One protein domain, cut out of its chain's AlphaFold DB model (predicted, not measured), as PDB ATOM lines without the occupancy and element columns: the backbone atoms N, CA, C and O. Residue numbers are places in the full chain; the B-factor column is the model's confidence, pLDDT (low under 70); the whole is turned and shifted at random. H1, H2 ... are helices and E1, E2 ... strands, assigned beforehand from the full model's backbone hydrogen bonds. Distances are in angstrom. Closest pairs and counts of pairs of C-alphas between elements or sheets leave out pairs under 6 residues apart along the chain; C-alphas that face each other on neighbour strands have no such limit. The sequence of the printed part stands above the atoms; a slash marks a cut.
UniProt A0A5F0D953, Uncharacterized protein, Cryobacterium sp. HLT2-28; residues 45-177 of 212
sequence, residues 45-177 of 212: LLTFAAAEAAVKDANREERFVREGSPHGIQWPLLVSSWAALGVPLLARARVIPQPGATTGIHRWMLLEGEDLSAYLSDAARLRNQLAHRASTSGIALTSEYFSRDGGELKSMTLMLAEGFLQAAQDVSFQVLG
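What this domain is: This is residues 45 to 177 of the 212 residues of an uncharacterized protein of Cryobacterium sp. HLT2-28 (UniProt A0A5F0D953). H1 and H4 lie side by side, the antiparallel hairpin E1 and E2 packs on H4 mainly through E1, and H3 slants past steeply with H2 beside its residues 113 to 121. The 133 printed residues hold H1 H2 E1 E2 H3 H4 in that order, mostly helix. The whole is compact: radius of gyration of the C-alphas 14.4 A, spans 42 by 29 by 21 A.

Where its parts are: From C-alpha 45 at (-8.942, -54.649, -37.068), H1 runs 20.1 A to residue 58. Then find H2, residues 75 to 84, E1, 90 to 95, E2, 107 to 112, and H3, 113 to 133, 29.8 A. H4, residues 158 to 177, runs 28.1 A to (-24.727, -32.954, -39.513).

How they stand to each other: H1 touches H4, shallow tilt of 8 degrees, the same way; closest C-alphas Val 55 and Ser 172, 5.1 A. H2 touches H3; closest C-alphas Pro 76 and Ser 117, 5.1 A. Between E1 and E2, N 93 and O 109 are 2.9 A apart. In each helix every O i to N i+4 pair is within hydrogen-bond range.

The domain as a whole: The printed part has no cut. Links H1 to H2, E1 to E2 and H3 to H4 are long, with low-confidence residues in each.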
ATOM      1  N   LEU A  45      -8.989 -54.555 -35.600       82.50
ATOM      2  CA  LEU A  45      -8.942 -54.649 -37.068       82.50
ATOM      3  C   LEU A  45     -10.337 -54.630 -37.712       82.50
ATOM      4  O   LEU A  45     -10.540 -53.921 -38.698       82.50
ATOM      5  N   LEU A  46     -11.291 -55.381 -37.153       83.25
ATOM      6  CA  LEU A  46     -12.678 -55.419 -37.629       83.25
ATOM      7  C   LEU A  46     -13.357 -54.058 -37.447       83.25
ATOM      8  O   LEU A  46     -13.926 -53.508 -38.390       83.25
ATOM      9  N   THR A  47     -13.236 -53.484 -36.250       83.25
ATOM     10  CA  THR A  47     -13.752 -52.156 -35.922       83.25
ATOM     11  C   THR A  47     -13.127 -51.079 -36.803       83.25
ATOM     12  O   THR A  47     -13.835 -50.178 -37.243       83.25
ATOM     13  N   PHE A  48     -11.830 -51.183 -37.113       87.38
ATOM     14  CA  PHE A  48     -11.138 -50.197 -37.933       87.38
ATOM     15  C   PHE A  48     -11.730 -50.122 -39.334       87.38
ATOM     16  O   PHE A  48     -11.976 -49.029 -39.826       87.38
ATOM     17  N   ALA A  49     -11.973 -51.268 -39.977       83.62
ATOM     18  CA  ALA A  49     -12.531 -51.294 -41.325       83.62
ATOM     19  C   ALA A  49     -13.921 -50.639 -41.381       83.62
ATOM     20  O   ALA A  49     -14.179 -49.831 -42.273       83.62
ATOM     21  N   ALA A  50     -14.787 -50.934 -40.405       84.50
ATOM     22  CA  ALA A  50     -16.117 -50.334 -40.310       84.50
ATOM     23  C   ALA A  50     -16.054 -48.822 -40.029       84.50
ATOM     24  O   ALA A  50     -16.710 -48.035 -40.706       84.50
ATOM     25  N   ALA A  51     -15.220 -48.409 -39.072       87.75
ATOM     26  CA  ALA A  51     -14.992 -47.008 -38.733       87.75
ATOM     27  C   ALA A  51     -14.414 -46.209 -39.917       87.75
ATOM     28  O   ALA A  51     -14.862 -45.101 -40.204       87.75
ATOM     29  N   GLU A  52     -13.447 -46.782 -40.637       87.62
ATOM     30  CA  GLU A  52     -12.859 -46.175 -41.830       87.62
ATOM     31  C   GLU A  52     -13.904 -46.019 -42.947       87.62
ATOM     32  O   GLU A  52     -13.962 -44.971 -43.586       87.62
ATOM     33  N   ALA A  53     -14.741 -47.035 -43.177       84.44
ATOM     34  CA  ALA A  53     -15.821 -46.966 -44.159       84.44
ATOM     35  C   ALA A  53     -16.841 -45.875 -43.809       84.44
ATOM     36  O   ALA A  53     -17.137 -45.042 -44.658       84.44
ATOM     37  N   ALA A  54     -17.284 -45.801 -42.549       85.50
ATOM     38  CA  ALA A  54     -18.224 -44.776 -42.096       85.50
ATOM     39  C   ALA A  54     -17.698 -43.351 -42.340       85.50
ATOM     40  O   ALA A  54     -18.416 -42.504 -42.872       85.50
ATOM     41  N   VAL A  55     -16.420 -43.098 -42.030       88.88
ATOM     42  CA  VAL A  55     -15.806 -41.787 -42.290       88.88
ATOM     43  C   VAL A  55     -15.695 -41.519 -43.790       88.88
ATOM     44  O   VAL A  55     -15.961 -40.395 -44.214       88.88
ATOM     45  N   LYS A  56     -15.319 -42.514 -44.606       87.31
ATOM     46  CA  LYS A  56     -15.270 -42.356 -46.071       87.31
ATOM     47  C   LYS A  56     -16.638 -42.014 -46.640       87.31
ATOM     48  O   LYS A  56     -16.729 -41.071 -47.416       87.31
ATOM     49  N   ASP A  57     -17.672 -42.734 -46.227       84.25
ATOM     50  CA  ASP A  57     -19.037 -42.531 -46.703       84.25
ATOM     51  C   ASP A  57     -19.551 -41.145 -46.303       84.25
ATOM     52  O   ASP A  57     -20.030 -40.398 -47.157       84.25
ATOM     53  N   ALA A  58     -19.341 -40.741 -45.044       84.81
ATOM     54  CA  ALA A  58     -19.670 -39.395 -44.582       84.81
ATOM     55  C   ALA A  58     -18.947 -38.316 -45.404       84.81
ATOM     56  O   ALA A  58     -19.529 -37.285 -45.724       84.81
ATOM     57  N   ASN A  59     -17.704 -38.562 -45.818       84.44
ATOM     58  CA  ASN A  59     -16.876 -37.599 -46.544       84.44
ATOM     59  C   ASN A  59     -16.872 -37.785 -48.066       84.44
ATOM     60  O   ASN A  59     -16.090 -37.121 -48.735       84.44
ATOM     61  N   ARG A  60     -17.727 -38.641 -48.634       78.69
ATOM     62  CA  ARG A  60     -17.651 -39.036 -50.051       78.69
ATOM     63  C   ARG A  60     -17.736 -37.868 -51.035       78.69
ATOM     64  O   ARG A  60     -17.045 -37.864 -52.045       78.69
ATOM     65  N   GLU A  61     -18.584 -36.886 -50.743       70.00
ATOM     66  CA  GLU A  61     -18.755 -35.704 -51.600       70.00
ATOM     67  C   GLU A  61     -17.630 -34.676 -51.411       70.00
ATOM     68  O   GLU A  61     -17.411 -33.829 -52.279       70.00
ATOM     69  N   GLU A  62     -16.872 -34.775 -50.313       67.88
ATOM     70  CA  GLU A  62     -15.689 -33.952 -50.136       67.88
ATOM     71  C   GLU A  62     -14.511 -34.575 -50.887       67.88
ATOM     72  O   GLU A  62     -14.134 -35.728 -50.668       67.88
ATOM     73  N   ARG A  63     -13.812 -33.779 -51.700       60.41
ATOM     74  CA  ARG A  63     -12.604 -34.224 -52.425       60.41
ATOM     75  C   ARG A  63     -11.406 -34.552 -51.510       60.41
ATOM     76  O   ARG A  63     -10.300 -34.768 -52.004       60.41
ATOM     77  N   PHE A  64     -11.600 -34.575 -50.189       59.69
ATOM     78  CA  PHE A  64     -10.583 -34.900 -49.182       59.69
ATOM     79  C   PHE A  64     -10.289 -36.400 -49.119       59.69
ATOM     80  O   PHE A  64      -9.196 -36.810 -48.724       59.69
ATOM     81  N   VAL A  65     -11.238 -37.226 -49.560       54.56
ATOM     82  CA  VAL A  65     -11.030 -38.654 -49.777       54.56
ATOM     83  C   VAL A  65     -10.705 -38.830 -51.257       54.56
ATOM     84  O   VAL A  65     -11.592 -38.778 -52.100       54.56
ATOM     85  N   ARG A  66      -9.427 -39.018 -51.613       52.19
ATOM     86  CA  ARG A  66      -9.098 -39.459 -52.979       52.19
ATOM     87  C   ARG A  66      -9.727 -40.835 -53.195       52.19
ATOM     88  O   ARG A  66      -9.182 -41.835 -52.715       52.19
ATOM     89  N   GLU A  67     -10.860 -40.882 -53.898       43.56
ATOM     90  CA  GLU A  67     -11.431 -42.123 -54.422       43.56
ATOM     91  C   GLU A  67     -10.311 -42.893 -55.143       43.56
ATOM     92  O   GLU A  67      -9.630 -42.364 -56.021       43.56
ATOM     93  N   GLY A  68     -10.048 -44.125 -54.702       43.47
ATOM     94  CA  GLY A  68      -9.054 -45.000 -55.329       43.47
ATOM     95  C   GLY A  68      -7.617 -44.916 -54.801       43.47
ATOM     96  O   GLY A  68      -6.758 -45.601 -55.352       43.47
ATOM     97  N   SER A  69      -7.311 -44.165 -53.733       45.75
ATOM     98  CA  SER A  69      -5.994 -44.317 -53.092       45.75
ATOM     99  C   SER A  69      -5.887 -45.702 -52.431       45.75
ATOM    100  O   SER A  69      -6.676 -45.998 -51.528       45.75
ATOM    101  N   PRO A  70      -4.891 -46.543 -52.778       47.78
ATOM    102  CA  PRO A  70      -4.712 -47.848 -52.138       47.78
ATOM    103  C   PRO A  70      -4.348 -47.751 -50.641       47.78
ATOM    104  O   PRO A  70      -4.193 -48.771 -49.978       47.78
ATOM    105  N   HIS A  71      -4.188 -46.531 -50.112       54.03
ATOM    106  CA  HIS A  71      -3.589 -46.235 -48.807       54.03
ATOM    107  C   HIS A  71      -4.608 -45.849 -47.713       54.03
ATOM    108  O   HIS A  71      -4.195 -45.497 -46.611       54.03
ATOM    109  N   GLY A  72      -5.920 -45.940 -47.972       70.19
ATOM    110  CA  GLY A  72      -6.955 -45.564 -46.993       70.19
ATOM    111  C   GLY A  72      -7.168 -44.048 -46.869       70.19
ATOM    112  O   GLY A  72      -6.682 -43.287 -47.710       70.19
ATOM    113  N   ILE A  73      -7.930 -43.593 -45.863       82.31
ATOM    114  CA  ILE A  73      -8.130 -42.144 -45.626       82.31
ATOM    115  C   ILE A  73      -6.851 -41.493 -45.082       82.31
ATOM    116  O   ILE A  73      -6.203 -41.993 -44.163       82.31
ATOM    117  N   GLN A  74      -6.501 -40.337 -45.653       86.44
ATOM    118  CA  GLN A  74      -5.428 -39.483 -45.154       86.44
ATOM    119  C   GLN A  74      -5.948 -38.618 -44.002       86.44
ATOM    120  O   GLN A  74      -6.387 -37.490 -44.212       86.44
ATOM    121  N   TRP A  75      -5.901 -39.150 -42.779       88.62
ATOM    122  CA  TRP A  75      -6.429 -38.483 -41.583       88.62
ATOM    123  C   TRP A  75      -5.927 -37.042 -41.371       88.62
ATOM    124  O   TRP A  75      -6.767 -36.183 -41.106       88.62
ATOM    125  N   PRO A  76      -4.631 -36.714 -41.571       91.06
ATOM    126  CA  PRO A  76      -4.170 -35.331 -41.435       91.06
ATOM    127  C   PRO A  76      -4.782 -34.385 -42.468       91.06
ATOM    128  O   PRO A  76      -5.103 -33.241 -42.147       91.06
ATOM    129  N   LEU A  77      -4.991 -34.861 -43.700       88.62
ATOM    130  CA  LEU A  77      -5.632 -34.072 -44.749       88.62
ATOM    131  C   LEU A  77      -7.116 -33.870 -44.441       88.62
ATOM    132  O   LEU A  77      -7.612 -32.758 -44.585       88.62
ATOM    133  N   LEU A  78      -7.808 -34.913 -43.971       90.38
ATOM    134  CA  LEU A  78      -9.207 -34.827 -43.556       90.38
ATOM    135  C   LEU A  78      -9.389 -33.753 -42.473       90.38
ATOM    136  O   LEU A  78     -10.186 -32.835 -42.645       90.38
ATOM    137  N   VAL A  79      -8.621 -33.844 -41.383       92.38
ATOM    138  CA  VAL A  79      -8.737 -32.918 -40.247       92.38
ATOM    139  C   VAL A  79      -8.392 -31.486 -40.657       92.38
ATOM    140  O   VAL A  79      -9.148 -30.565 -40.348       92.38
ATOM    141  N   SER A  80      -7.292 -31.287 -41.388       92.00
ATOM    142  CA  SER A  80      -6.873 -29.942 -41.810       92.00
ATOM    143  C   SER A  80      -7.825 -29.310 -42.831       92.00
ATOM    144  O   SER A  80      -8.059 -28.105 -42.772       92.00
ATOM    145  N   SER A  81      -8.433 -30.103 -43.715       89.81
ATOM    146  CA  SER A  81      -9.390 -29.598 -44.706       89.81
ATOM    147  C   SER A  81     -10.681 -29.098 -44.064       89.81
ATOM    148  O   SER A  81     -11.138 -28.002 -44.373       89.81
ATOM    149  N   TRP A  82     -11.243 -29.857 -43.120       90.69
ATOM    150  CA  TRP A  82     -12.431 -29.428 -42.381       90.69
ATOM    151  C   TRP A  82     -12.164 -28.191 -41.516       90.69
ATOM    152  O   TRP A  82     -12.976 -27.265 -41.488       90.69
ATOM    153  N   ALA A  83     -10.984 -28.112 -40.893       92.56
ATOM    154  CA  ALA A  83     -10.556 -26.904 -40.194       92.56
ATOM    155  C   ALA A  83     -10.465 -25.688 -41.140       92.56
ATOM    156  O   ALA A  83     -10.942 -24.610 -40.789       92.56
ATOM    157  N   ALA A  84      -9.931 -25.859 -42.356       90.25
ATOM    158  CA  ALA A  84      -9.850 -24.794 -43.361       90.25
ATOM    159  C   ALA A  84     -11.228 -24.316 -43.863       90.25
ATOM    160  O   ALA A  84     -11.365 -23.167 -44.278       90.25
ATOM    161  N   LEU A  85     -12.258 -25.163 -43.773       88.75
ATOM    162  CA  LEU A  85     -13.655 -24.803 -44.040       88.75
ATOM    163  C   LEU A  85     -14.343 -24.096 -42.855       88.75
ATOM    164  O   LEU A  85     -15.544 -23.839 -42.905       88.75
ATOM    165  N   GLY A  86     -13.613 -23.794 -41.776       89.19
ATOM    166  CA  GLY A  86     -14.163 -23.170 -40.569       89.19
ATOM    167  C   GLY A  86     -14.963 -24.130 -39.685       89.19
ATOM    168  O   GLY A  86     -15.697 -23.687 -38.802       89.19
ATOM    169  N   VAL A  87     -14.834 -25.443 -39.906       87.62
ATOM    170  CA  VAL A  87     -15.546 -26.482 -39.154       87.62
ATOM    171  C   VAL A  87     -14.530 -27.493 -38.610       87.62
ATOM    172  O   VAL A  87     -14.396 -28.591 -39.149       87.62
ATOM    173  N   PRO A  88     -13.771 -27.145 -37.555       92.38
ATOM    174  CA  PRO A  88     -12.808 -28.070 -36.973       92.38
ATOM    175  C   PRO A  88     -13.520 -29.322 -36.450       92.38
ATOM    176  O   PRO A  88     -14.513 -29.234 -35.726       92.38
ATOM    177  N   LEU A  89     -13.004 -30.492 -36.830       93.62
ATOM    178  CA  LEU A  89     -13.521 -31.770 -36.356       93.62
ATOM    179  C   LEU A  89     -13.120 -31.993 -34.899       93.62
ATOM    180  O   LEU A  89     -11.949 -31.870 -34.536       93.62
ATOM    181  N   LEU A  90     -14.098 -32.391 -34.096       95.12
ATOM    182  CA  LEU A  90     -13.922 -32.806 -32.708       95.12
ATOM    183  C   LEU A  90     -14.138 -34.314 -32.586       95.12
ATOM    184  O   LEU A  90     -14.933 -34.884 -33.323       95.12
ATOM    185  N   ALA A  91     -13.508 -34.995 -31.639       93.88
ATOM    186  CA  ALA A  91     -13.853 -36.393 -31.398       93.88
ATOM    187  C   ALA A  91     -13.642 -36.800 -29.949       93.88
ATOM    188  O   ALA A  91     -12.647 -36.439 -29.323       93.88
ATOM    189  N   ARG A  92     -14.562 -37.595 -29.408       91.25
ATOM    190  CA  ARG A  92     -14.352 -38.290 -28.142       91.25
ATOM    191  C   ARG A  92     -13.538 -39.539 -28.425       91.25
ATOM    192  O   ARG A  92     -13.946 -40.400 -29.197       91.25
ATOM    193  N   ALA A  93     -12.401 -39.653 -27.757       89.69
ATOM    194  CA  ALA A  93     -11.504 -40.787 -27.893       89.69
ATOM    195  C   ALA A  93     -11.146 -41.353 -26.521       89.69
ATOM    196  O   ALA A  93     -11.105 -40.631 -25.518       89.69
ATOM    197  N   ARG A  94     -10.847 -42.655 -26.480       85.31
ATOM    198  CA  ARG A  94     -10.158 -43.252 -25.335       85.31
ATOM    199  C   ARG A  94      -8.662 -43.209 -25.565       85.31
ATOM    200  O   ARG A  94      -8.149 -43.844 -26.485       85.31
ATOM    201  N   VAL A  95      -7.982 -42.519 -24.665       83.44
ATOM    202  CA  VAL A  95      -6.536 -42.322 -24.693       83.44
ATOM    203  C   VAL A  95      -5.943 -42.657 -23.336       83.44
ATOM    204  O   VAL A  95      -6.644 -42.651 -22.321       83.44
ATOM    205  N   ILE A  96      -4.653 -42.957 -23.291       77.56
ATOM    206  CA  ILE A  96      -3.946 -43.050 -22.018       77.56
ATOM    207  C   ILE A  96      -3.564 -41.627 -21.599       77.56
ATOM    208  O   ILE A  96      -2.941 -40.906 -22.378       77.56
ATOM    209  N   PRO A  97      -4.004 -41.173 -20.416       60.28
ATOM    210  CA  PRO A  97      -3.774 -39.811 -19.977       60.28
ATOM    211  C   PRO A  97      -2.299 -39.647 -19.582       60.28
ATOM    212  O   PRO A  97      -1.904 -40.106 -18.518       60.28
ATOM    213  N   GLN A  98      -1.546 -38.927 -20.414       57.50
ATOM    214  CA  GLN A  98      -0.195 -38.377 -20.201       57.50
ATOM    215  C   GLN A  98       1.036 -39.255 -20.524       57.50
ATOM    216  O   GLN A  98       1.044 -40.462 -20.257       57.50
ATOM    217  N   PRO A  99       2.131 -38.619 -21.002       48.81
ATOM    218  CA  PRO A  99       3.459 -39.226 -21.040       48.81
ATOM    219  C   PRO A  99       3.940 -39.607 -19.640       48.81
ATOM    220  O   PRO A  99       3.858 -38.827 -18.696       48.81
ATOM    221  N   GLY A 100       4.460 -40.828 -19.506       51.50
ATOM    222  CA  GLY A 100       4.971 -41.351 -18.234       51.50
ATOM    223  C   GLY A 100       3.917 -41.999 -17.331       51.50
ATOM    224  O   GLY A 100       4.266 -42.489 -16.256       51.50
ATOM    225  N   ALA A 101       2.650 -42.067 -17.754       55.22
ATOM    226  CA  ALA A 101       1.622 -42.779 -17.008       55.22
ATOM    227  C   ALA A 101       1.940 -44.283 -16.928       55.22
ATOM    228  O   ALA A 101       1.841 -45.031 -17.902       55.22
ATOM    229  N   THR A 102       2.302 -44.739 -15.729       50.47
ATOM    230  CA  THR A 102       2.532 -46.155 -15.403       50.47
ATOM    231  C   THR A 102       1.224 -46.924 -15.225       50.47
ATOM    232  O   THR A 102       1.193 -48.148 -15.354       50.47
ATOM    233  N   THR A 103       0.120 -46.214 -14.966       53.12
ATOM    234  CA  THR A 103      -1.219 -46.795 -14.879       53.12
ATOM    235  C   THR A 103      -1.835 -46.843 -16.277       53.12
ATOM    236  O   THR A 103      -2.210 -45.804 -16.816       53.12
ATOM    237  N   GLY A 104      -1.977 -48.034 -16.863       57.97
ATOM    238  CA  GLY A 104      -2.589 -48.269 -18.185       57.97
ATOM    239  C   GLY A 104      -4.100 -47.988 -18.270       57.97
ATOM    240  O   GLY A 104      -4.823 -48.665 -18.997       57.97
ATOM    241  N   ILE A 105      -4.610 -47.034 -17.490       68.81
ATOM    242  CA  ILE A 105      -6.030 -46.693 -17.425       68.81
ATOM    243  C   ILE A 105      -6.360 -45.755 -18.586       68.81
ATOM    244  O   ILE A 105      -6.028 -44.573 -18.553       68.81
ATOM    245  N   HIS A 106      -7.072 -46.269 -19.586       75.56
ATOM    246  CA  HIS A 106      -7.624 -45.455 -20.666       75.56
ATOM    247  C   HIS A 106      -8.712 -44.512 -20.128       75.56
ATOM    248  O   HIS A 106      -9.634 -44.945 -19.433       75.56
ATOM    249  N   ARG A 107      -8.641 -43.227 -20.482       80.75
ATOM    250  CA  ARG A 107      -9.632 -42.202 -20.140       80.75
ATOM    251  C   ARG A 107     -10.244 -41.602 -21.395       80.75
ATOM    252  O   ARG A 107      -9.609 -41.521 -22.440       80.75
ATOM    253  N   TRP A 108     -11.491 -41.170 -21.261       86.06
ATOM    254  CA  TRP A 108     -12.176 -40.406 -22.294       86.06
ATOM    255  C   TRP A 108     -11.645 -38.977 -22.341       86.06
ATOM    256  O   TRP A 108     -11.631 -38.294 -21.315       86.06
ATOM    257  N   MET A 109     -11.258 -38.527 -23.530       88.81
ATOM    258  CA  MET A 109     -10.838 -37.157 -23.814       88.81
ATOM    259  C   MET A 109     -11.536 -36.646 -25.074       88.81
ATOM    260  O   MET A 109     -11.948 -37.436 -25.923       88.81
ATOM    261  N   LEU A 110     -11.696 -35.326 -25.160       92.56
ATOM    262  CA  LEU A 110     -12.058 -34.653 -26.404       92.56
ATOM    263  C   LEU A 110     -10.755 -34.317 -27.126       92.56
ATOM    264  O   LEU A 110      -9.894 -33.680 -26.524       92.56
ATOM    265  N   LEU A 111     -10.614 -34.768 -28.365       94.25
ATOM    266  CA  LEU A 111      -9.487 -34.462 -29.236       94.25
ATOM    267  C   LEU A 111      -9.949 -33.542 -30.366       94.25
ATOM    268  O   LEU A 111     -11.073 -33.672 -30.859       94.25
ATOM    269  N   GLU A 112      -9.062 -32.654 -30.796       95.62
ATOM    270  CA  GLU A 112      -9.263 -31.743 -31.921       95.62
ATOM    271  C   GLU A 112      -7.928 -31.462 -32.619       95.62
ATOM    272  O   GLU A 112      -6.867 -31.765 -32.073       95.62
ATOM    273  N   GLY A 113      -7.966 -30.914 -33.835       95.06
ATOM    274  CA  GLY A 113      -6.763 -30.444 -34.530       95.06
ATOM    275  C   GLY A 113      -5.643 -31.491 -34.635       95.06
ATOM    276  O   GLY A 113      -5.866 -32.621 -35.080       95.06
ATOM    277  N   GLU A 114      -4.425 -31.105 -34.247       93.81
ATOM    278  CA  GLU A 114      -3.235 -31.964 -34.326       93.81
ATOM    279  C   GLU A 114      -3.362 -33.234 -33.478       93.81
ATOM    280  O   GLU A 114      -3.000 -34.312 -33.949       93.81
ATOM    281  N   ASP A 115      -3.964 -33.141 -32.292       93.31
ATOM    282  CA  ASP A 115      -4.168 -34.277 -31.391       93.31
ATOM    283  C   ASP A 115      -5.104 -35.326 -32.005       93.31
ATOM    284  O   ASP A 115      -4.822 -36.529 -31.986       93.31
ATOM    285  N   LEU A 116      -6.206 -34.875 -32.617       94.81
ATOM    286  CA  LEU A 116      -7.129 -35.756 -33.333       94.81
ATOM    287  C   LEU A 116      -6.458 -36.390 -34.559       94.81
ATOM    288  O   LEU A 116      -6.580 -37.594 -34.794       94.81
ATOM    289  N   SER A 117      -5.722 -35.586 -35.326       93.38
ATOM    290  CA  SER A 117      -4.968 -36.038 -36.497       93.38
ATOM    291  C   SER A 117      -3.939 -37.115 -36.135       93.38
ATOM    292  O   SER A 117      -3.875 -38.160 -36.795       93.38
ATOM    293  N   ALA A 118      -3.174 -36.900 -35.061       92.00
ATOM    294  CA  ALA A 118      -2.178 -37.837 -34.558       92.00
ATOM    295  C   ALA A 118      -2.833 -39.141 -34.084       92.00
ATOM    296  O   ALA A 118      -2.418 -40.222 -34.503       92.00
ATOM    297  N   TYR A 119      -3.918 -39.055 -33.306       92.19
ATOM    298  CA  TYR A 119      -4.659 -40.221 -32.820       92.19
ATOM    299  C   TYR A 119      -5.184 -41.115 -33.957       92.19
ATOM    300  O   TYR A 119      -4.964 -42.330 -33.957       92.19
ATOM    301  N   LEU A 120      -5.844 -40.523 -34.959       92.06
ATOM    302  CA  LEU A 120      -6.403 -41.258 -36.099       92.06
ATOM    303  C   LEU A 120      -5.300 -41.840 -37.002       92.06
ATOM    304  O   LEU A 120      -5.397 -42.981 -37.465       92.06
ATOM    305  N   SER A 121      -4.215 -41.088 -37.206       90.31
ATOM    306  CA  SER A 121      -3.045 -41.552 -37.958       90.31
ATOM    307  C   SER A 121      -2.364 -42.737 -37.280       90.31
ATOM    308  O   SER A 121      -2.002 -43.711 -37.941       90.31
ATOM    309  N   ASP A 122      -2.223 -42.685 -35.960       89.25
ATOM    310  CA  ASP A 122      -1.650 -43.756 -35.153       89.25
ATOM    311  C   ASP A 122      -2.508 -45.019 -35.176       89.25
ATOM    312  O   ASP A 122      -1.971 -46.116 -35.338       89.25
ATOM    313  N   ALA A 123      -3.837 -44.880 -35.125       89.38
ATOM    314  CA  ALA A 123      -4.753 -46.001 -35.312       89.38
ATOM    315  C   ALA A 123      -4.574 -46.662 -36.694       89.38
ATOM    316  O   ALA A 123      -4.543 -47.891 -36.796       89.38
ATOM    317  N   ALA A 124      -4.381 -45.873 -37.756       88.81
ATOM    318  CA  ALA A 124      -4.137 -46.398 -39.102       88.81
ATOM    319  C   ALA A 124      -2.778 -47.100 -39.229       88.81
ATOM    320  O   ALA A 124      -2.684 -48.182 -39.815       88.81
ATOM    321  N   ARG A 125      -1.724 -46.525 -38.633       86.88
ATOM    322  CA  ARG A 125      -0.402 -47.165 -38.537       86.88
ATOM    323  C   ARG A 125      -0.497 -48.487 -37.787       86.88
ATOM    324  O   ARG A 125       0.069 -49.479 -38.243       86.88
ATOM    325  N   LEU A 126      -1.252 -48.517 -36.689       83.69
ATOM    326  CA  LEU A 126      -1.479 -49.720 -35.898       83.69
ATOM    327  C   LEU A 126      -2.203 -50.790 -36.709       83.69
ATOM    328  O   LEU A 126      -1.746 -51.929 -36.753       83.69
ATOM    329  N   ARG A 127      -3.272 -50.422 -37.420       86.00
ATOM    330  CA  ARG A 127      -3.979 -51.336 -38.322       86.00
ATOM    331  C   ARG A 127      -3.050 -51.907 -39.389       86.00
ATOM    332  O   ARG A 127      -3.061 -53.114 -39.602       86.00
ATOM    333  N   ASN A 128      -2.232 -51.077 -40.035       82.38
ATOM    334  CA  ASN A 128      -1.294 -51.541 -41.061       82.38
ATOM    335  C   ASN A 128      -0.230 -52.478 -40.475       82.38
ATOM    336  O   ASN A 128       0.033 -53.536 -41.042       82.38
ATOM    337  N   GLN A 129       0.335 -52.141 -39.314       79.50
ATOM    338  CA  GLN A 129       1.306 -52.998 -38.639       79.50
ATOM    339  C   GLN A 129       0.696 -54.361 -38.281       79.50
ATOM    340  O   GLN A 129       1.291 -55.400 -38.570       79.50
ATOM    341  N   LEU A 130      -0.510 -54.375 -37.712       76.81
ATOM    342  CA  LEU A 130      -1.216 -55.607 -37.368       76.81
ATOM    343  C   LEU A 130      -1.558 -56.432 -38.610       76.81
ATOM    344  O   LEU A 130      -1.311 -57.634 -38.619       76.81
ATOM    345  N   ALA A 131      -2.071 -55.799 -39.666       74.75
ATOM    346  CA  ALA A 131      -2.476 -56.478 -40.894       74.75
ATOM    347  C   ALA A 131      -1.298 -57.092 -41.666       74.75
ATOM    348  O   ALA A 131      -1.477 -58.105 -42.334       74.75
ATOM    349  N   HIS A 132      -0.110 -56.485 -41.602       71.19
ATOM    350  CA  HIS A 132       1.058 -56.966 -42.342       71.19
ATOM    351  C   HIS A 132       1.978 -57.857 -41.510       71.19
ATOM    352  O   HIS A 132       2.511 -58.834 -42.028       71.19
ATOM    353  N   ARG A 133       2.183 -57.523 -40.234       69.69
ATOM    354  CA  ARG A 133       3.202 -58.154 -39.382       69.69
ATOM    355  C   ARG A 133       2.628 -58.914 -38.197       69.69
ATOM    356  O   ARG A 133       3.399 -59.542 -37.478       69.69
ATOM    357  N   ALA A 134       1.313 -58.847 -37.974       70.50
ATOM    358  CA  ALA A 134       0.652 -59.453 -36.819       70.50
ATOM    359  C   ALA A 134       1.378 -59.117 -35.495       70.50
ATOM    360  O   ALA A 134       1.592 -59.969 -34.637       70.50
ATOM    361  N   SER A 135       1.835 -57.871 -35.354       71.62
ATOM    362  CA  SER A 135       2.661 -57.420 -34.233       71.62
ATOM    363  C   SER A 135       2.369 -55.951 -33.929       71.62
ATOM    364  O   SER A 135       1.957 -55.204 -34.810       71.62
ATOM    365  N   THR A 136       2.569 -55.532 -32.681       72.38
ATOM    366  CA  THR A 136       2.553 -54.119 -32.264       72.38
ATOM    367  C   THR A 136       3.961 -53.573 -32.017       72.38
ATOM    368  O   THR A 136       4.119 -52.408 -31.662       72.38
ATOM    369  N   SER A 137       4.987 -54.402 -32.200       72.00
ATOM    370  CA  SER A 137       6.383 -54.085 -31.915       72.00
ATOM    371  C   SER A 137       6.959 -53.153 -32.978       72.00
ATOM    372  O   SER A 137       6.707 -53.324 -34.176       72.00
ATOM    373  N   GLY A 138       7.760 -52.177 -32.546       69.69
ATOM    374  CA  GLY A 138       8.503 -51.286 -33.443       69.69
ATOM    375  C   GLY A 138       7.626 -50.324 -34.248       69.69
ATOM    376  O   GLY A 138       8.080 -49.770 -35.248       69.69
ATOM    377  N   ILE A 139       6.367 -50.132 -33.846       77.25
ATOM    378  CA  ILE A 139       5.488 -49.149 -34.467       77.25
ATOM    379  C   ILE A 139       5.890 -47.725 -34.063       77.25
ATOM    380  O   ILE A 139       5.970 -47.379 -32.883       77.25
ATOM    381  N   ALA A 140       6.112 -46.872 -35.062       80.75
ATOM    382  CA  ALA A 140       6.360 -45.453 -34.858       80.75
ATOM    383  C   ALA A 140       5.025 -44.698 -34.747       80.75
ATOM    384  O   ALA A 140       4.469 -44.257 -35.756       80.75
ATOM    385  N   LEU A 141       4.497 -44.578 -33.528       81.38
ATOM    386  CA  LEU A 141       3.346 -43.715 -33.228       81.38
ATOM    387  C   LEU A 141       3.797 -42.263 -33.040       81.38
ATOM    388  O   LEU A 141       4.916 -42.022 -32.583       81.38
ATOM    389  N   THR A 142       2.926 -41.335 -33.415       81.69
ATOM    390  CA  THR A 142       3.114 -39.879 -33.357       81.69
ATOM    391  C   THR A 142       2.579 -39.261 -32.074       81.69
ATOM    392  O   THR A 142       3.120 -38.261 -31.621       81.69
ATOM    393  N   SER A 143       1.556 -39.869 -31.482       80.25
ATOM    394  CA  SER A 143       0.940 -39.452 -30.231       80.25
ATOM    395  C   SER A 143       1.416 -40.297 -29.051       80.25
ATOM    396  O   SER A 143       1.896 -41.429 -29.190       80.25
ATOM    397  N   GLU A 144       1.209 -39.752 -27.858       79.50
ATOM    398  CA  GLU A 144       1.476 -40.420 -26.582       79.50
ATOM    399  C   GLU A 144       0.228 -41.124 -26.021       79.50
ATOM    400  O   GLU A 144       0.237 -41.663 -24.918       79.50
ATOM    401  N   TYR A 145      -0.858 -41.172 -26.800       79.88
ATOM    402  CA  TYR A 145      -2.155 -41.715 -26.385       79.88
ATOM    403  C   TYR A 145      -2.200 -43.244 -26.276       79.88
ATOM    404  O   TYR A 145      -3.201 -43.805 -25.820       79.88
ATOM    405  N   PHE A 146      -1.116 -43.912 -26.672       76.69
ATOM    406  CA  PHE A 146      -0.962 -45.360 -26.706       76.69
ATOM    407  C   PHE A 146       0.257 -45.763 -25.857       76.69
ATOM    408  O   PHE A 146       1.372 -45.302 -26.098       76.69
ATOM    409  N   SER A 147       0.070 -46.643 -24.867       67.19
ATOM    410  CA  SER A 147       1.134 -47.024 -23.920       67.19
ATOM    411  C   SER A 147       2.108 -48.005 -24.555       67.19
ATOM    412  O   SER A 147       1.706 -49.038 -25.098       67.19
ATOM    413  N   ARG A 148       3.400 -47.690 -24.425       66.19
ATOM    414  CA  ARG A 148       4.508 -48.543 -24.850       66.19
ATOM    415  C   ARG A 148       5.183 -49.204 -23.653       66.19
ATOM    416  O   ARG A 148       5.324 -48.596 -22.596       66.19
ATOM    417  N   ASP A 149       5.666 -50.417 -23.867       57.22
ATOM    418  CA  ASP A 149       6.633 -51.096 -23.015       57.22
ATOM    419  C   ASP A 149       7.685 -51.762 -23.893       57.22
ATOM    420  O   ASP A 149       7.340 -52.515 -24.799       57.22
ATOM    421  N   GLY A 150       8.960 -51.426 -23.698       53.78
ATOM    422  CA  GLY A 150      10.054 -52.011 -24.485       53.78
ATOM    423  C   GLY A 150       9.935 -51.860 -26.013       53.78
ATOM    424  O   GLY A 150      10.507 -52.658 -26.744       53.78
ATOM    425  N   GLY A 151       9.188 -50.866 -26.515       56.69
ATOM    426  CA  GLY A 151       8.940 -50.682 -27.954       56.69
ATOM    427  C   GLY A 151       7.742 -51.464 -28.517       56.69
ATOM    428  O   GLY A 151       7.502 -51.409 -29.724       56.69
ATOM    429  N   GLU A 152       6.972 -52.144 -27.666       58.09
ATOM    430  CA  GLU A 152       5.705 -52.808 -27.999       58.09
ATOM    431  C   GLU A 152       4.531 -52.099 -27.318       58.09
ATOM    432  O   GLU A 152       4.695 -51.467 -26.274       58.09
ATOM    433  N   LEU A 153       3.324 -52.193 -27.879       64.12
ATOM    434  CA  LEU A 153       2.135 -51.740 -27.150       64.12
ATOM    435  C   LEU A 153       1.829 -52.729 -26.021       64.12
ATOM    436  O   LEU A 153       1.522 -53.890 -26.292       64.12
ATOM    437  N   LYS A 154       1.888 -52.247 -24.769       53.97
ATOM    438  CA  LYS A 154       1.910 -53.061 -23.534       53.97
ATOM    439  C   LYS A 154       0.685 -53.970 -23.366       53.97
ATOM    440  O   LYS A 154       0.746 -54.998 -22.703       53.97
ATOM    441  N   SER A 155      -0.434 -53.613 -23.986       52.25
ATOM    442  CA  SER A 155      -1.532 -54.527 -24.295       52.25
ATOM    443  C   SER A 155      -2.452 -53.842 -25.296       52.25
ATOM    444  O   SER A 155      -2.829 -52.683 -25.119       52.25
ATOM    445  N   MET A 156      -2.827 -54.543 -26.364       63.38
ATOM    446  CA  MET A 156      -4.007 -54.127 -27.109       63.38
ATOM    447  C   MET A 156      -5.219 -54.361 -26.223       63.38
ATOM    448  O   MET A 156      -5.497 -55.496 -25.841       63.38
ATOM    449  N   THR A 157      -5.920 -53.289 -25.878       66.00
ATOM    450  CA  THR A 157      -7.138 -53.358 -25.077       66.00
ATOM    451  C   THR A 157      -8.349 -53.152 -25.977       66.00
ATOM    452  O   THR A 157      -8.289 -52.433 -26.976       66.00
ATOM    453  N   LEU A 158      -9.479 -53.759 -25.612       68.75
ATOM    454  CA  LEU A 158     -10.762 -53.481 -26.270       68.75
ATOM    455  C   LEU A 158     -11.135 -51.991 -26.182       68.75
ATOM    456  O   LEU A 158     -11.772 -51.462 -27.086       68.75
ATOM    457  N   MET A 159     -10.641 -51.300 -25.150       75.75
ATOM    458  CA  MET A 159     -10.825 -49.863 -24.934       75.75
ATOM    459  C   MET A 159     -10.252 -49.021 -26.078       75.75
ATOM    460  O   MET A 159     -10.761 -47.941 -26.365       75.75
ATOM    461  N   LEU A 160      -9.190 -49.493 -26.738       76.62
ATOM    462  CA  LEU A 160      -8.633 -48.795 -27.889       76.62
ATOM    463  C   LEU A 160      -9.547 -48.907 -29.115       76.62
ATOM    464  O   LEU A 160      -9.758 -47.916 -29.808       76.62
ATOM    465  N   ALA A 161     -10.104 -50.095 -29.365       78.31
ATOM    466  CA  ALA A 161     -11.078 -50.298 -30.436       78.31
ATOM    467  C   ALA A 161     -12.352 -49.476 -30.188       78.31
ATOM    468  O   ALA A 161     -12.820 -48.798 -31.096       78.31
ATOM    469  N   GLU A 162     -12.851 -49.467 -28.949       83.38
ATOM    470  CA  GLU A 162     -13.977 -48.633 -28.511       83.38
ATOM    471  C   GLU A 162     -13.694 -47.139 -28.737       83.38
ATOM    472  O   GLU A 162     -14.503 -46.435 -29.335       83.38
ATOM    473  N   GLY A 163     -12.523 -46.659 -28.306       87.00
ATOM    474  CA  GLY A 163     -12.123 -45.263 -28.472       87.00
ATOM    475  C   GLY A 163     -12.000 -44.839 -29.933       87.00
ATOM    476  O   GLY A 163     -12.462 -43.759 -30.290       87.00
ATOM    477  N   PHE A 164     -11.405 -45.689 -30.775       88.56
ATOM    478  CA  PHE A 164     -11.263 -45.399 -32.198       88.56
ATOM    479  C   PHE A 164     -12.613 -45.402 -32.912       88.56
ATOM    480  O   PHE A 164     -12.881 -44.494 -33.699       88.56
ATOM    481  N   LEU A 165     -13.473 -46.383 -32.610       87.69
ATOM    482  CA  LEU A 165     -14.824 -46.427 -33.157       87.69
ATOM    483  C   LEU A 165     -15.582 -45.156 -32.800       87.69
ATOM    484  O   LEU A 165     -16.083 -44.510 -33.712       87.69
ATOM    485  N   GLN A 166     -15.578 -44.758 -31.522       88.75
ATOM    486  CA  GLN A 166     -16.228 -43.528 -31.070       88.75
ATOM    487  C   GLN A 166     -15.678 -42.287 -31.782       88.75
ATOM    488  O   GLN A 166     -16.446 -41.399 -32.145       88.75
ATOM    489  N   ALA A 167     -14.365 -42.213 -32.002       92.00
ATOM    490  CA  ALA A 167     -13.762 -41.054 -32.644       92.00
ATOM    491  C   ALA A 167     -14.144 -40.951 -34.130       92.00
ATOM    492  O   ALA A 167     -14.559 -39.892 -34.600       92.00
ATOM    493  N   ALA A 168     -14.045 -42.061 -34.869       90.88
ATOM    494  CA  ALA A 168     -14.472 -42.136 -36.267       90.88
ATOM    495  C   ALA A 168     -15.970 -41.863 -36.409       90.88
ATOM    496  O   ALA A 168     -16.425 -41.198 -37.345       90.88
ATOM    497  N   GLN A 169     -16.724 -42.342 -35.430       88.75
ATOM    498  CA  GLN A 169     -18.114 -42.036 -35.283       88.75
ATOM    499  C   GLN A 169     -18.340 -40.509 -35.153       88.75
ATOM    500  O   GLN A 169     -18.988 -39.901 -36.005       88.75
ATOM    501  N   ASP A 170     -17.783 -39.864 -34.138       90.69
ATOM    502  CA  ASP A 170     -17.962 -38.428 -33.898       90.69
ATOM    503  C   ASP A 170     -17.577 -37.556 -35.104       90.69
ATOM    504  O   ASP A 170     -18.251 -36.566 -35.406       90.69
ATOM    505  N   VAL A 171     -16.530 -37.950 -35.833       91.56
ATOM    506  CA  VAL A 171     -16.143 -37.321 -37.103       91.56
ATOM    507  C   VAL A 171     -17.252 -37.469 -38.147       91.56
ATOM    508  O   VAL A 171     -17.688 -36.472 -38.717       91.56
ATOM    509  N   SER A 172     -17.740 -38.690 -38.376       88.81
ATOM    510  CA  SER A 172     -18.798 -38.963 -39.360       88.81
ATOM    511  C   SER A 172     -20.078 -38.187 -39.040       88.81
ATOM    512  O   SER A 172     -20.676 -37.585 -39.929       88.81
ATOM    513  N   PHE A 173     -20.447 -38.137 -37.758       87.19
ATOM    514  CA  PHE A 173     -21.606 -37.399 -37.267       87.19
ATOM    515  C   PHE A 173     -21.510 -35.903 -37.580       87.19
ATOM    516  O   PHE A 173     -22.445 -35.324 -38.123       87.19
ATOM    517  N   GLN A 174     -20.378 -35.260 -37.281       88.19
ATOM    518  CA  GLN A 174     -20.225 -33.829 -37.560       88.19
ATOM    519  C   GLN A 174     -20.288 -33.529 -39.053       88.19
ATOM    520  O   GLN A 174     -20.932 -32.560 -39.446       88.19
ATOM    521  N   VAL A 175     -19.665 -34.367 -39.882       87.69
ATOM    522  CA  VAL A 175     -19.686 -34.194 -41.337       87.69
ATOM    523  C   VAL A 175     -21.111 -34.297 -41.884       87.69
ATOM    524  O   VAL A 175     -21.575 -33.392 -42.577       87.69
ATOM    525  N   LEU A 176     -21.838 -35.354 -41.522       85.62
ATOM    526  CA  LEU A 176     -23.225 -35.559 -41.947       85.62
ATOM    527  C   LEU A 176     -24.169 -34.477 -41.393       85.62
ATOM    528  O   LEU A 176     -25.036 -33.982 -42.114       85.62
ATOM    529  N   GLY A 177     -23.960 -34.035 -40.148       83.19
ATOM    530  CA  GLY A 177     -24.727 -32.954 -39.513       83.19
ATOM    531  C   GLY A 177     -24.623 -31.634 -40.246       83.19
ATOM    532  O   GLY A 177     -25.616 -30.923 -40.393       83.19
TER     533      GLY A 177